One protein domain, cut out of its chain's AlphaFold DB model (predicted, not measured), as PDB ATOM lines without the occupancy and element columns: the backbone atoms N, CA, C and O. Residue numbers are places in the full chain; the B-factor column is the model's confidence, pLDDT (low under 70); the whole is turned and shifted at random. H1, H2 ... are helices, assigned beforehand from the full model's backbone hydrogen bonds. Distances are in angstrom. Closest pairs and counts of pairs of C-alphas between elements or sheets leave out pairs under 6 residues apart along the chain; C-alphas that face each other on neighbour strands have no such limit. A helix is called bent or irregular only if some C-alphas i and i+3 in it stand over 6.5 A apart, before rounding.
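This is residues 93 to 182 of the 182 residues of an uncharacterized protein of Bacillus thuringiensis (UniProt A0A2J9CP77). A long, thin helical hairpin: H1 runs along most of a rod, the chain turns through a short link with no named element, and H2 folds back beside H1, running the opposite way. The two helices come closest near the turn, and the rod's other end is loose, with residues 93 to 100 of H1 and residues 165 to 182, of which 165 to 179 belong to H2, standing free. The printed part has 90 residues with two named helices, H1 then H2, and no named strand; the class is all helix. It is extended, with a radius of gyration of the C-alphas of 21.2 A, and spans 75 by 19 by 12 A.

H1, residues 93 to 132, and H2, residues 141 to 179, form a helical hairpin. They touch, with 8 pairs of C-alphas within 8 A. The closest C-alphas are those of Gln 127 and Val 141, 6.1 A apart. H1 touches H2 with residues 116 to 127 alone, and H2 touches H1 with residues 141 to 149 alone. Their lines stand at a shallow tilt of 13 degrees, and they run opposite ways. Their centres are 14.9 A apart. In H2 every O i to N i+4 pair is within hydrogen-bond range; in H1 34 of 36 are.

H1 begins at C-alpha 93, (-6.404, -104.230, -50.730), and measures 59.1 A from first to last C-alpha. It is neither bent nor irregular, but only just: C-alphas 108 and 111 are 6.5 A apart. H2 begins at C-alpha 141, (9.102, -99.715, -97.834), and ends 57.3 A away at C-alpha 179, (-4.459, -119.463, -45.757).

The two C-alphas farthest apart are those of Ser 134 and Glu 182, at 75.3 A. The printed part has no cut, and the link from H1 to H2, 8 residues, is short. Mean pLDDT of the printed part is 72.3; 34 residues are under 70, among them residues 133 to 141 and 167 to 182.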
ATOM      1  N   LYS A  93      -7.398-103.490 -49.912       63.97
ATOM      2  CA  LYS A  93      -6.404-104.230 -50.730       63.97
ATOM      3  C   LYS A  93      -6.676-104.135 -52.248       63.97
ATOM      4  O   LYS A  93      -5.762-104.270 -53.064       63.97
ATOM      5  N   ILE A  94      -7.930-103.889 -52.633       64.62
ATOM      6  CA  ILE A  94      -8.406-103.784 -54.020       64.62
ATOM      7  C   ILE A  94      -7.939-102.481 -54.689       64.62
ATOM      8  O   ILE A  94      -7.550-102.496 -55.862       64.62
ATOM      9  N   GLU A  95      -7.936-101.365 -53.961       65.62
ATOM     10  CA  GLU A  95      -7.523-100.062 -54.496       65.62
ATOM     11  C   GLU A  95      -6.015-100.018 -54.737       65.62
ATOM     12  O   GLU A  95      -5.563 -99.553 -55.786       65.62
ATOM     13  N   LEU A  96      -5.233-100.614 -53.837       63.12
ATOM     14  CA  LEU A  96      -3.787-100.714 -54.002       63.12
ATOM     15  C   LEU A  96      -3.406-101.567 -55.219       63.12
ATOM     16  O   LEU A  96      -2.603-101.140 -56.049       63.12
ATOM     17  N   LYS A  97      -4.035-102.738 -55.388       64.94
ATOM     18  CA  LYS A  97      -3.804-103.599 -56.559       64.94
ATOM     19  C   LYS A  97      -4.064-102.848 -57.869       64.94
ATOM     20  O   LYS A  97      -3.349-103.048 -58.853       64.94
ATOM     21  N   ARG A  98      -5.059-101.954 -57.884       69.81
ATOM     22  CA  ARG A  98      -5.373-101.097 -59.035       69.81
ATOM     23  C   ARG A  98      -4.275-100.064 -59.307       69.81
ATOM     24  O   ARG A  98      -3.947 -99.849 -60.474       69.81
ATOM     25  N   ILE A  99      -3.692 -99.463 -58.270       71.19
ATOM     26  CA  ILE A  99      -2.606 -98.474 -58.393       71.19
ATOM     27  C   ILE A  99      -1.331 -99.130 -58.942       71.19
ATOM     28  O   ILE A  99      -0.812 -98.666 -59.959       71.19
ATOM     29  N   VAL A 100      -0.896-100.248 -58.354       68.25
ATOM     30  CA  VAL A 100       0.303-100.993 -58.791       68.25
ATOM     31  C   VAL A 100       0.148-101.488 -60.230       68.25
ATOM     32  O   VAL A 100       1.026-101.293 -61.071       68.25
ATOM     33  N   THR A 101      -1.023-102.038 -60.569       68.81
ATOM     34  CA  THR A 101      -1.315-102.471 -61.948       68.81
ATOM     35  C   THR A 101      -1.234-101.300 -62.930       68.81
ATOM     36  O   THR A 101      -0.726-101.453 -64.039       68.81
ATOM     37  N   ARG A 102      -1.707-100.111 -62.543       74.88
ATOM     38  CA  ARG A 102      -1.664 -98.924 -63.405       74.88
ATOM     39  C   ARG A 102      -0.236 -98.408 -63.598       74.88
ATOM     40  O   ARG A 102       0.096 -98.004 -64.709       74.88
ATOM     41  N   GLN A 103       0.608 -98.464 -62.569       72.81
ATOM     42  CA  GLN A 103       2.030 -98.129 -62.693       72.81
ATOM     43  C   GLN A 103       2.765 -99.111 -63.607       72.81
ATOM     44  O   GLN A 103       3.453 -98.669 -64.525       72.81
ATOM     45  N   MET A 104       2.541-100.420 -63.444       73.06
ATOM     46  CA  MET A 104       3.061-101.434 -64.367       73.06
ATOM     47  C   MET A 104       2.641-101.151 -65.813       73.06
ATOM     48  O   MET A 104       3.477-101.156 -66.710       73.06
ATOM     49  N   VAL A 105       1.358-100.861 -66.054       74.62
ATOM     50  CA  VAL A 105       0.861-100.545 -67.402       74.62
ATOM     51  C   VAL A 105       1.584 -99.328 -67.978       74.62
ATOM     52  O   VAL A 105       2.039 -99.383 -69.115       74.62
ATOM     53  N   ILE A 106       1.764 -98.252 -67.212       82.06
ATOM     54  CA  ILE A 106       2.508 -97.078 -67.693       82.06
ATOM     55  C   ILE A 106       3.962 -97.452 -68.001       82.06
ATOM     56  O   ILE A 106       4.468 -97.089 -69.060       82.06
ATOM     57  N   LEU A 107       4.613 -98.222 -67.128       78.19
ATOM     58  CA  LEU A 107       6.013 -98.613 -67.281       78.19
ATOM     59  C   LEU A 107       6.253 -99.485 -68.524       78.19
ATOM     60  O   LEU A 107       7.282 -99.350 -69.179       78.19
ATOM     61  N   PHE A 108       5.295-100.349 -68.866       73.56
ATOM     62  CA  PHE A 108       5.362-101.192 -70.057       73.56
ATOM     63  C   PHE A 108       4.952-100.444 -71.327       73.56
ATOM     64  O   PHE A 108       5.677-100.488 -72.315       73.56
ATOM     65  N   PHE A 109       3.804 -99.765 -71.326       79.62
ATOM     66  CA  PHE A 109       3.206 -99.212 -72.546       79.62
ATOM     67  C   PHE A 109       3.802 -97.870 -72.973       79.62
ATOM     68  O   PHE A 109       3.848 -97.597 -74.173       79.62
ATOM     69  N   LEU A 110       4.287 -97.045 -72.038       85.31
ATOM     70  CA  LEU A 110       4.846 -95.733 -72.373       85.31
ATOM     71  C   LEU A 110       6.102 -95.840 -73.263       85.31
ATOM     72  O   LEU A 110       6.122 -95.184 -74.307       85.31
ATOM     73  N   PRO A 111       7.115 -96.680 -72.951       83.62
ATOM     74  CA  PRO A 111       8.285 -96.833 -73.817       83.62
ATOM     75  C   PRO A 111       7.932 -97.357 -75.213       83.62
ATOM     76  O   PRO A 111       8.490 -96.891 -76.203       83.62
ATOM     77  N   ILE A 112       6.972 -98.282 -75.309       81.69
ATOM     78  CA  ILE A 112       6.525 -98.849 -76.591       81.69
ATOM     79  C   ILE A 112       5.835 -97.784 -77.432       81.69
ATOM     80  O   ILE A 112       6.115 -97.665 -78.620       81.69
ATOM     81  N   PHE A 113       4.955 -96.992 -76.822       85.56
ATOM     82  CA  PHE A 113       4.259 -95.921 -77.524       85.56
ATOM     83  C   PHE A 113       5.254 -94.915 -78.122       85.56
ATOM     84  O   PHE A 113       5.166 -94.575 -79.302       85.56
ATOM     85  N   ILE A 114       6.261 -94.515 -77.341       90.50
ATOM     86  CA  ILE A 114       7.343 -93.636 -77.805       90.50
ATOM     87  C   ILE A 114       8.146 -94.306 -78.932       90.50
ATOM     88  O   ILE A 114       8.427 -93.670 -79.948       90.50
ATOM     89  N   ALA A 115       8.466 -95.597 -78.800       87.00
ATOM     90  CA  ALA A 115       9.182 -96.351 -79.826       87.00
ATOM     91  C   ALA A 115       8.388 -96.463 -81.141       87.00
ATOM     92  O   ALA A 115       8.974 -96.334 -82.218       87.00
ATOM     93  N   MET A 116       7.066 -96.646 -81.082       85.12
ATOM     94  CA  MET A 116       6.194 -96.677 -82.263       85.12
ATOM     95  C   MET A 116       6.156 -95.322 -82.973       85.12
ATOM     96  O   MET A 116       6.255 -95.275 -84.202       85.12
ATOM     97  N   LEU A 117       6.063 -94.223 -82.218       90.62
ATOM     98  CA  LEU A 117       6.126 -92.873 -82.782       90.62
ATOM     99  C   LEU A 117       7.475 -92.623 -83.463       90.62
ATOM    100  O   LEU A 117       7.510 -92.212 -84.623       90.62
ATOM    101  N   HIS A 118       8.579 -92.939 -82.783       91.38
ATOM    102  CA  HIS A 118       9.918 -92.773 -83.341       91.38
ATOM    103  C   HIS A 118      10.125 -93.627 -84.604       91.38
ATOM    104  O   HIS A 118      10.601 -93.123 -85.620       91.38
ATOM    105  N   SER A 119       9.683 -94.889 -84.578       88.00
ATOM    106  CA  SER A 119       9.760 -95.805 -85.726       88.00
ATOM    107  C   SER A 119       8.937 -95.308 -86.912       88.00
ATOM    108  O   SER A 119       9.390 -95.386 -88.051       88.00
ATOM    109  N   SER A 120       7.749 -94.751 -86.663       86.25
ATOM    110  CA  SER A 120       6.891 -94.198 -87.718       86.25
ATOM    111  C   SER A 120       7.565 -93.020 -88.425       86.25
ATOM    112  O   SER A 120       7.602 -92.976 -89.655       86.25
ATOM    113  N   VAL A 121       8.167 -92.102 -87.658       89.25
ATOM    114  CA  VAL A 121       8.926 -90.967 -88.211       89.25
ATOM    115  C   VAL A 121      10.154 -91.454 -88.986       89.25
ATOM    116  O   VAL A 121      10.394 -91.000 -90.106       89.25
ATOM    117  N   ALA A 122      10.897 -92.422 -88.443       89.12
ATOM    118  CA  ALA A 122      12.066 -92.998 -89.101       89.12
ATOM    119  C   ALA A 122      11.710 -93.689 -90.430       89.12
ATOM    120  O   ALA A 122      12.379 -93.469 -91.441       89.12
ATOM    121  N   PHE A 123      10.627 -94.473 -90.470       83.88
ATOM    122  CA  PHE A 123      10.164 -95.107 -91.705       83.88
ATOM    123  C   PHE A 123       9.667 -94.094 -92.733       83.88
ATOM    124  O   PHE A 123       9.913 -94.279 -93.925       83.88
ATOM    125  N   MET A 124       9.028 -93.005 -92.298       83.81
ATOM    126  CA  MET A 124       8.648 -91.921 -93.203       83.81
ATOM    127  C   MET A 124       9.891 -91.288 -93.841       83.81
ATOM    128  O   MET A 124       9.957 -91.164 -95.065       83.81
ATOM    129  N   ALA A 125      10.916 -90.974 -93.043       86.44
ATOM    130  CA  ALA A 125      12.185 -90.446 -93.544       86.44
ATOM    131  C   ALA A 125      12.882 -91.419 -94.518       86.44
ATOM    132  O   ALA A 125      13.307 -91.012 -95.602       86.44
ATOM    133  N   LEU A 126      12.926 -92.715 -94.188       84.62
ATOM    134  CA  LEU A 126      13.465 -93.759 -95.070       84.62
ATOM    135  C   LEU A 126      12.694 -93.862 -96.391       84.62
ATOM    136  O   LEU A 126      13.301 -93.998 -97.454       84.62
ATOM    137  N   GLN A 127      11.365 -93.754 -96.354       81.19
ATOM    138  CA  GLN A 127      10.528 -93.765 -97.551       81.19
ATOM    139  C   GLN A 127      10.800 -92.551 -98.454       81.19
ATOM    140  O   GLN A 127      10.750 -92.692 -99.681       81.19
ATOM    141  N   HIS A 128      11.098 -91.379 -97.884       82.50
ATOM    142  CA  HIS A 128      11.510 -90.193 -98.644       82.50
ATOM    143  C   HIS A 128      12.898 -90.367 -99.272       82.50
ATOM    144  O   HIS A 128      13.063 -90.097-100.463       82.50
ATOM    145  N   LEU A 129      13.869 -90.883 -98.514       81.88
ATOM    146  CA  LEU A 129      15.216 -91.153 -99.021       81.88
ATOM    147  C   LEU A 129      15.192 -92.182-100.163       81.88
ATOM    148  O   LEU A 129      15.791 -91.960-101.212       81.88
ATOM    149  N   SER A 130      14.422 -93.260-100.001       75.06
ATOM    150  CA  SER A 130      14.267 -94.321-101.004       75.06
ATOM    151  C   SER A 130      13.623 -93.846-102.313       75.06
ATOM    152  O   SER A 130      13.914 -94.408-103.367       75.06
ATOM    153  N   LYS A 131      12.767 -92.816-102.268       74.00
ATOM    154  CA  LYS A 131      12.216 -92.176-103.475       74.00
ATOM    155  C   LYS A 131      13.223 -91.239-104.146       74.00
ATOM    156  O   LYS A 131      13.205 -91.119-105.366       74.00
ATOM    157  N   SER A 132      14.067 -90.572-103.356       71.56
ATOM    158  CA  SER A 132      15.073 -89.613-103.832       71.56
ATOM    159  C   SER A 132      16.256 -90.308-104.516       71.56
ATOM    160  O   SER A 132      16.712 -89.895-105.581       71.56
ATOM    161  N   THR A 133      16.729 -91.421-103.956       65.56
ATOM    162  CA  THR A 133      17.764 -92.252-104.574       65.56
ATOM    163  C   THR A 133      17.084 -93.278-105.484       65.56
ATOM    164  O   THR A 133      16.310 -94.090-104.996       65.56
ATOM    165  N   SER A 134      17.362 -93.290-106.797       57.12
ATOM    166  CA  SER A 134      16.740 -94.171-107.829       57.12
ATOM    167  C   SER A 134      16.790 -95.702-107.581       57.12
ATOM    168  O   SER A 134      16.399 -96.487-108.441       57.12
ATOM    169  N   ILE A 135      17.229 -96.146-106.405       58.22
ATOM    170  CA  ILE A 135      17.307 -97.530-105.928       58.22
ATOM    171  C   ILE A 135      15.908 -98.137-105.667       58.22
ATOM    172  O   ILE A 135      15.760 -99.356-105.686       58.22
ATOM    173  N   GLY A 136      14.860 -97.327-105.461       55.00
ATOM    174  CA  GLY A 136      13.574 -97.799-104.925       55.00
ATOM    175  C   GLY A 136      12.318 -97.488-105.741       55.00
ATOM    176  O   GLY A 136      11.262 -97.311-105.141       55.00
ATOM    177  N   ARG A 137      12.370 -97.410-107.081       51.22
ATOM    178  CA  ARG A 137      11.217 -96.937-107.887       51.22
ATOM    179  C   ARG A 137       9.923 -97.764-107.734       51.22
ATOM    180  O   ARG A 137       8.870 -97.255-108.087       51.22
ATOM    181  N   ASN A 138       9.974 -98.985-107.181       51.94
ATOM    182  CA  ASN A 138       8.803 -99.871-107.045       51.94
ATOM    183  C   ASN A 138       8.690-100.653-105.717       51.94
ATOM    184  O   ASN A 138       7.783-101.473-105.589       51.94
ATOM    185  N   ILE A 139       9.569-100.448-104.726       56.62
ATOM    186  CA  ILE A 139       9.476-101.181-103.448       56.62
ATOM    187  C   ILE A 139       8.828-100.267-102.410       56.62
ATOM    188  O   ILE A 139       9.436 -99.315-101.928       56.62
ATOM    189  N   SER A 140       7.568-100.550-102.071       64.00
ATOM    190  CA  SER A 140       6.876 -99.880-100.968       64.00
ATOM    191  C   SER A 140       7.503-100.315 -99.640       64.00
ATOM    192  O   SER A 140       7.150-101.354 -99.077       64.00
ATOM    193  N   VAL A 141       8.458 -99.521 -99.145       68.38
ATOM    194  CA  VAL A 141       9.102 -99.715 -97.834       68.38
ATOM    195  C   VAL A 141       8.044 -99.711 -96.728       68.38
ATOM    196  O   VAL A 141       8.094-100.533 -95.818       68.38
ATOM    197  N   LEU A 142       7.012 -98.873 -96.874       70.00
ATOM    198  CA  LEU A 142       5.868 -98.804 -95.964       70.00
ATOM    199  C   LEU A 142       5.152-100.150 -95.781       70.00
ATOM    200  O   LEU A 142       4.802-100.493 -94.654       70.00
ATOM    201  N   GLY A 143       4.954-100.931 -96.849       75.06
ATOM    202  CA  GLY A 143       4.250-102.216 -96.760       75.06
ATOM    203  C   GLY A 143       5.011-103.244 -95.920       75.06
ATOM    204  O   GLY A 143       4.449-103.856 -95.013       75.06
ATOM    205  N   SER A 144       6.317-103.370 -96.169       76.94
ATOM    206  CA  SER A 144       7.172-104.310 -95.431       76.94
ATOM    207  C   SER A 144       7.368-103.868 -93.978       76.94
ATOM    208  O   SER A 144       7.245-104.681 -93.067       76.94
ATOM    209  N   SER A 145       7.582-102.575 -93.728       77.75
ATOM    210  CA  SER A 145       7.715-102.045 -92.364       77.75
ATOM    211  C   SER A 145       6.433-102.189 -91.541       77.75
ATOM    212  O   SER A 145       6.499-102.451 -90.341       77.75
ATOM    213  N   THR A 146       5.264-102.074 -92.176       80.50
ATOM    214  CA  THR A 146       3.968-102.249 -91.501       80.50
ATOM    215  C   THR A 146       3.799-103.678 -90.986       80.50
ATOM    216  O   THR A 146       3.373-103.860 -89.847       80.50
ATOM    217  N   ILE A 147       4.197-104.692 -91.769       83.56
ATOM    218  CA  ILE A 147       4.113-106.097 -91.333       83.56
ATOM    219  C   ILE A 147       4.975-106.340 -90.085       83.56
ATOM    220  O   ILE A 147       4.539-107.006 -89.145       83.56
ATOM    221  N   VAL A 148       6.175-105.749 -90.046       82.75
ATOM    222  CA  VAL A 148       7.114-105.892 -88.925       82.75
ATOM    223  C   VAL A 148       6.573-105.197 -87.677       82.75
ATOM    224  O   VAL A 148       6.590-105.785 -86.598       82.75
ATOM    225  N   LEU A 149       6.032-103.982 -87.817       82.81
ATOM    226  CA  LEU A 149       5.420-103.247 -86.707       82.81
ATOM    227  C   LEU A 149       4.211-103.984 -86.121       82.81
ATOM    228  O   LEU A 149       4.090-104.076 -84.899       82.81
ATOM    229  N   ILE A 150       3.346-104.544 -86.971       85.44
ATOM    230  CA  ILE A 150       2.196-105.345 -86.528       85.44
ATOM    231  C   ILE A 150       2.672-106.605 -85.802       85.44
ATOM    232  O   ILE A 150       2.186-106.899 -84.712       85.44
ATOM    233  N   SER A 151       3.657-107.321 -86.354       85.38
ATOM    234  CA  SER A 151       4.231-108.508 -85.711       85.38
ATOM    235  C   SER A 151       4.819-108.186 -84.336       85.38
ATOM    236  O   SER A 151       4.603-108.935 -83.380       85.38
ATOM    237  N   PHE A 152       5.541-107.069 -84.215       82.06
ATOM    238  CA  PHE A 152       6.110-106.623 -82.944       82.06
ATOM    239  C   PHE A 152       5.013-106.266 -81.932       82.06
ATOM    240  O   PHE A 152       5.065-106.705 -80.784       82.06
ATOM    241  N   LEU A 153       3.974-105.547 -82.369       82.31
ATOM    242  CA  LEU A 153       2.822-105.214 -81.532       82.31
ATOM    243  C   LEU A 153       2.094-106.477 -81.042       82.31
ATOM    244  O   LEU A 153       1.761-106.574 -79.861       82.31
ATOM    245  N   CYS A 154       1.903-107.475 -81.909       84.94
ATOM    246  CA  CYS A 154       1.321-108.764 -81.536       84.94
ATOM    247  C   CYS A 154       2.168-109.498 -80.488       84.94
ATOM    248  O   CYS A 154       1.625-109.921 -79.466       84.94
ATOM    249  N   MET A 155       3.487-109.610 -80.693       80.62
ATOM    250  CA  MET A 155       4.387-110.204 -79.694       80.62
ATOM    251  C   MET A 155       4.301-109.482 -78.350       80.62
ATOM    252  O   MET A 155       4.253-110.121 -77.301       80.62
ATOM    253  N   GLN A 156       4.225-108.156 -78.374       78.44
ATOM    254  CA  GLN A 156       4.163-107.341 -77.172       78.44
ATOM    255  C   GLN A 156       2.859-107.538 -76.387       78.44
ATOM    256  O   GLN A 156       2.879-107.625 -75.157       78.44
ATOM    257  N   VAL A 157       1.728-107.658 -77.087       78.88
ATOM    258  CA  VAL A 157       0.440-108.000 -76.471       78.88
ATOM    259  C   VAL A 157       0.512-109.385 -75.827       78.88
ATOM    260  O   VAL A 157       0.123-109.535 -74.668       78.88
ATOM    261  N   ILE A 158       1.074-110.378 -76.523       83.44
ATOM    262  CA  ILE A 158       1.280-111.728 -75.973       83.44
ATOM    263  C   ILE A 158       2.147-111.664 -74.708       83.44
ATOM    264  O   ILE A 158       1.775-112.233 -73.682       83.44
ATOM    265  N   TYR A 159       3.258-110.925 -74.746       77.06
ATOM    266  CA  TYR A 159       4.164-110.779 -73.607       77.06
ATOM    267  C   TYR A 159       3.476-110.137 -72.395       77.06
ATOM    268  O   TYR A 159       3.609-110.627 -71.272       77.06
ATOM    269  N   PHE A 160       2.659-109.104 -72.617       74.50
ATOM    270  CA  PHE A 160       1.845-108.494 -71.566       74.50
ATOM    271  C   PHE A 160       0.880-109.502 -70.925       74.50
ATOM    272  O   PHE A 160       0.789-109.572 -69.697       74.50
ATOM    273  N   PHE A 161       0.189-110.318 -71.728       74.62
ATOM    274  CA  PHE A 161      -0.703-111.355 -71.203       74.62
ATOM    275  C   PHE A 161       0.051-112.437 -70.422       74.62
ATOM    276  O   PHE A 161      -0.414-112.831 -69.349       74.62
ATOM    277  N   LEU A 162       1.217-112.878 -70.904       77.69
ATOM    278  CA  LEU A 162       2.056-113.863 -70.215       77.69
ATOM    279  C   LEU A 162       2.538-113.346 -68.859       77.69
ATOM    280  O   LEU A 162       2.368-114.035 -67.852       77.69
ATOM    281  N   ILE A 163       3.071-112.123 -68.803       71.62
ATOM    282  CA  ILE A 163       3.508-111.511 -67.542       71.62
ATOM    283  C   ILE A 163       2.328-111.311 -66.604       71.62
ATOM    284  O   ILE A 163       2.420-111.680 -65.438       71.62
ATOM    285  N   ARG A 164       1.205-110.776 -67.093       73.94
ATOM    286  CA  ARG A 164       0.001-110.591 -66.277       73.94
ATOM    287  C   ARG A 164      -0.466-111.920 -65.690       73.94
ATOM    288  O   ARG A 164      -0.767-111.982 -64.503       73.94
ATOM    289  N   SER A 165      -0.527-112.972 -66.504       69.56
ATOM    290  CA  SER A 165      -0.933-114.298 -66.042       69.56
ATOM    291  C   SER A 165       0.068-114.868 -65.041       69.56
ATOM    292  O   SER A 165      -0.355-115.409 -64.026       69.56
ATOM    293  N   SER A 166       1.371-114.732 -65.291       71.06
ATOM    294  CA  SER A 166       2.430-115.187 -64.383       71.06
ATOM    295  C   SER A 166       2.374-114.446 -63.044       71.06
ATOM    296  O   SER A 166       2.339-115.073 -61.990       71.06
ATOM    297  N   TYR A 167       2.231-113.119 -63.073       65.50
ATOM    298  CA  TYR A 167       2.105-112.277 -61.885       65.50
ATOM    299  C   TYR A 167       0.834-112.601 -61.089       65.50
ATOM    300  O   TYR A 167       0.905-112.801 -59.879       65.50
ATOM    301  N   LEU A 168      -0.324-112.743 -61.746       62.88
ATOM    302  CA  LEU A 168      -1.573-113.132 -61.078       62.88
ATOM    303  C   LEU A 168      -1.495-114.535 -60.459       62.88
ATOM    304  O   LEU A 168      -2.045-114.744 -59.379       62.88
ATOM    305  N   LYS A 169      -0.797-115.472 -61.107       62.69
ATOM    306  CA  LYS A 169      -0.608-116.841 -60.607       62.69
ATOM    307  C   LYS A 169       0.369-116.886 -59.430       62.69
ATOM    308  O   LYS A 169       0.109-117.590 -58.459       62.69
ATOM    309  N   SER A 170       1.442-116.096 -59.467       63.06
ATOM    310  CA  SER A 170       2.353-115.919 -58.327       63.06
ATOM    311  C   SER A 170       1.644-115.279 -57.135       63.06
ATOM    312  O   SER A 170       1.784-115.759 -56.016       63.06
ATOM    313  N   VAL A 171       0.807-114.263 -57.371       58.75
ATOM    314  CA  VAL A 171       0.000-113.629 -56.318       58.75
ATOM    315  C   VAL A 171      -1.021-114.605 -55.721       58.75
ATOM    316  O   VAL A 171      -1.188-114.612 -54.507       58.75
ATOM    317  N   SER A 172      -1.682-115.453 -56.522       54.44
ATOM    318  CA  SER A 172      -2.624-116.443 -55.970       54.44
ATOM    319  C   SER A 172      -1.905-117.537 -55.183       54.44
ATOM    320  O   SER A 172      -2.391-117.939 -54.135       54.44
ATOM    321  N   LYS A 173      -0.734-117.995 -55.643       51.84
ATOM    322  CA  LYS A 173       0.047-119.030 -54.951       51.84
ATOM    323  C   LYS A 173       0.524-118.568 -53.573       51.84
ATOM    324  O   LYS A 173       0.454-119.336 -52.624       51.84
ATOM    325  N   VAL A 174       0.947-117.309 -53.464       57.22
ATOM    326  CA  VAL A 174       1.301-116.693 -52.177       57.22
ATOM    327  C   VAL A 174       0.070-116.534 -51.275       57.22
ATOM    328  O   VAL A 174       0.193-116.667 -50.067       57.22
ATOM    329  N   MET A 175      -1.119-116.308 -51.845       48.91
ATOM    330  CA  MET A 175      -2.373-116.204 -51.087       48.91
ATOM    331  C   MET A 175      -2.788-117.542 -50.461       48.91
ATOM    332  O   MET A 175      -3.083-117.572 -49.275       48.91
ATOM    333  N   TYR A 176      -2.707-118.648 -51.212       48.59
ATOM    334  CA  TYR A 176      -3.022-119.988 -50.692       48.59
ATOM    335  C   TYR A 176      -2.064-120.439 -49.581       48.59
ATOM    336  O   TYR A 176      -2.499-121.000 -48.589       48.59
ATOM    337  N   THR A 177      -0.765-120.135 -49.686       53.00
ATOM    338  CA  THR A 177       0.201-120.487 -48.628       53.00
ATOM    339  C   THR A 177      -0.015-119.710 -47.326       53.00
ATOM    340  O   THR A 177       0.416-120.175 -46.282       53.00
ATOM    341  N   VAL A 178      -0.664-118.542 -47.356       51.66
ATOM    342  CA  VAL A 178      -0.997-117.786 -46.134       51.66
ATOM    343  C   VAL A 178      -2.264-118.331 -45.466       51.66
ATOM    344  O   VAL A 178      -2.355-118.297 -44.248       51.66
ATOM    345  N   GLU A 179      -3.197-118.881 -46.243       49.62
ATOM    346  CA  GLU A 179      -4.459-119.463 -45.757       49.62
ATOM    347  C   GLU A 179      -4.286-120.884 -45.183       49.62
ATOM    348  O   GLU A 179      -5.113-121.325 -44.401       49.62
ATOM    349  N   ASP A 180      -3.186-121.575 -45.516       45.91
ATOM    350  CA  ASP A 180      -2.791-122.867 -44.919       45.91
ATOM    351  C   ASP A 180      -1.961-122.717 -43.615       45.91
ATOM    352  O   ASP A 180      -1.561-123.718 -43.017       45.91
ATOM    353  N   ILE A 181      -1.633-121.482 -43.200       51.78
ATOM    354  CA  ILE A 181      -0.836-121.184 -41.988       51.78
ATOM    355  C   ILE A 181      -1.705-120.594 -40.850       51.78
ATOM    356  O   ILE A 181      -1.252-120.569 -39.704       51.78
ATOM    357  N   GLU A 182      -2.942-120.166 -41.136       40.66
ATOM    358  CA  GLU A 182      -3.986-119.844 -40.134       40.66
ATOM    359  C   GLU A 182      -4.885-121.055 -39.846       40.66
ATOM    360  O   GLU A 182      -5.258-121.225 -38.660       40.66
TER     361      GLU A 182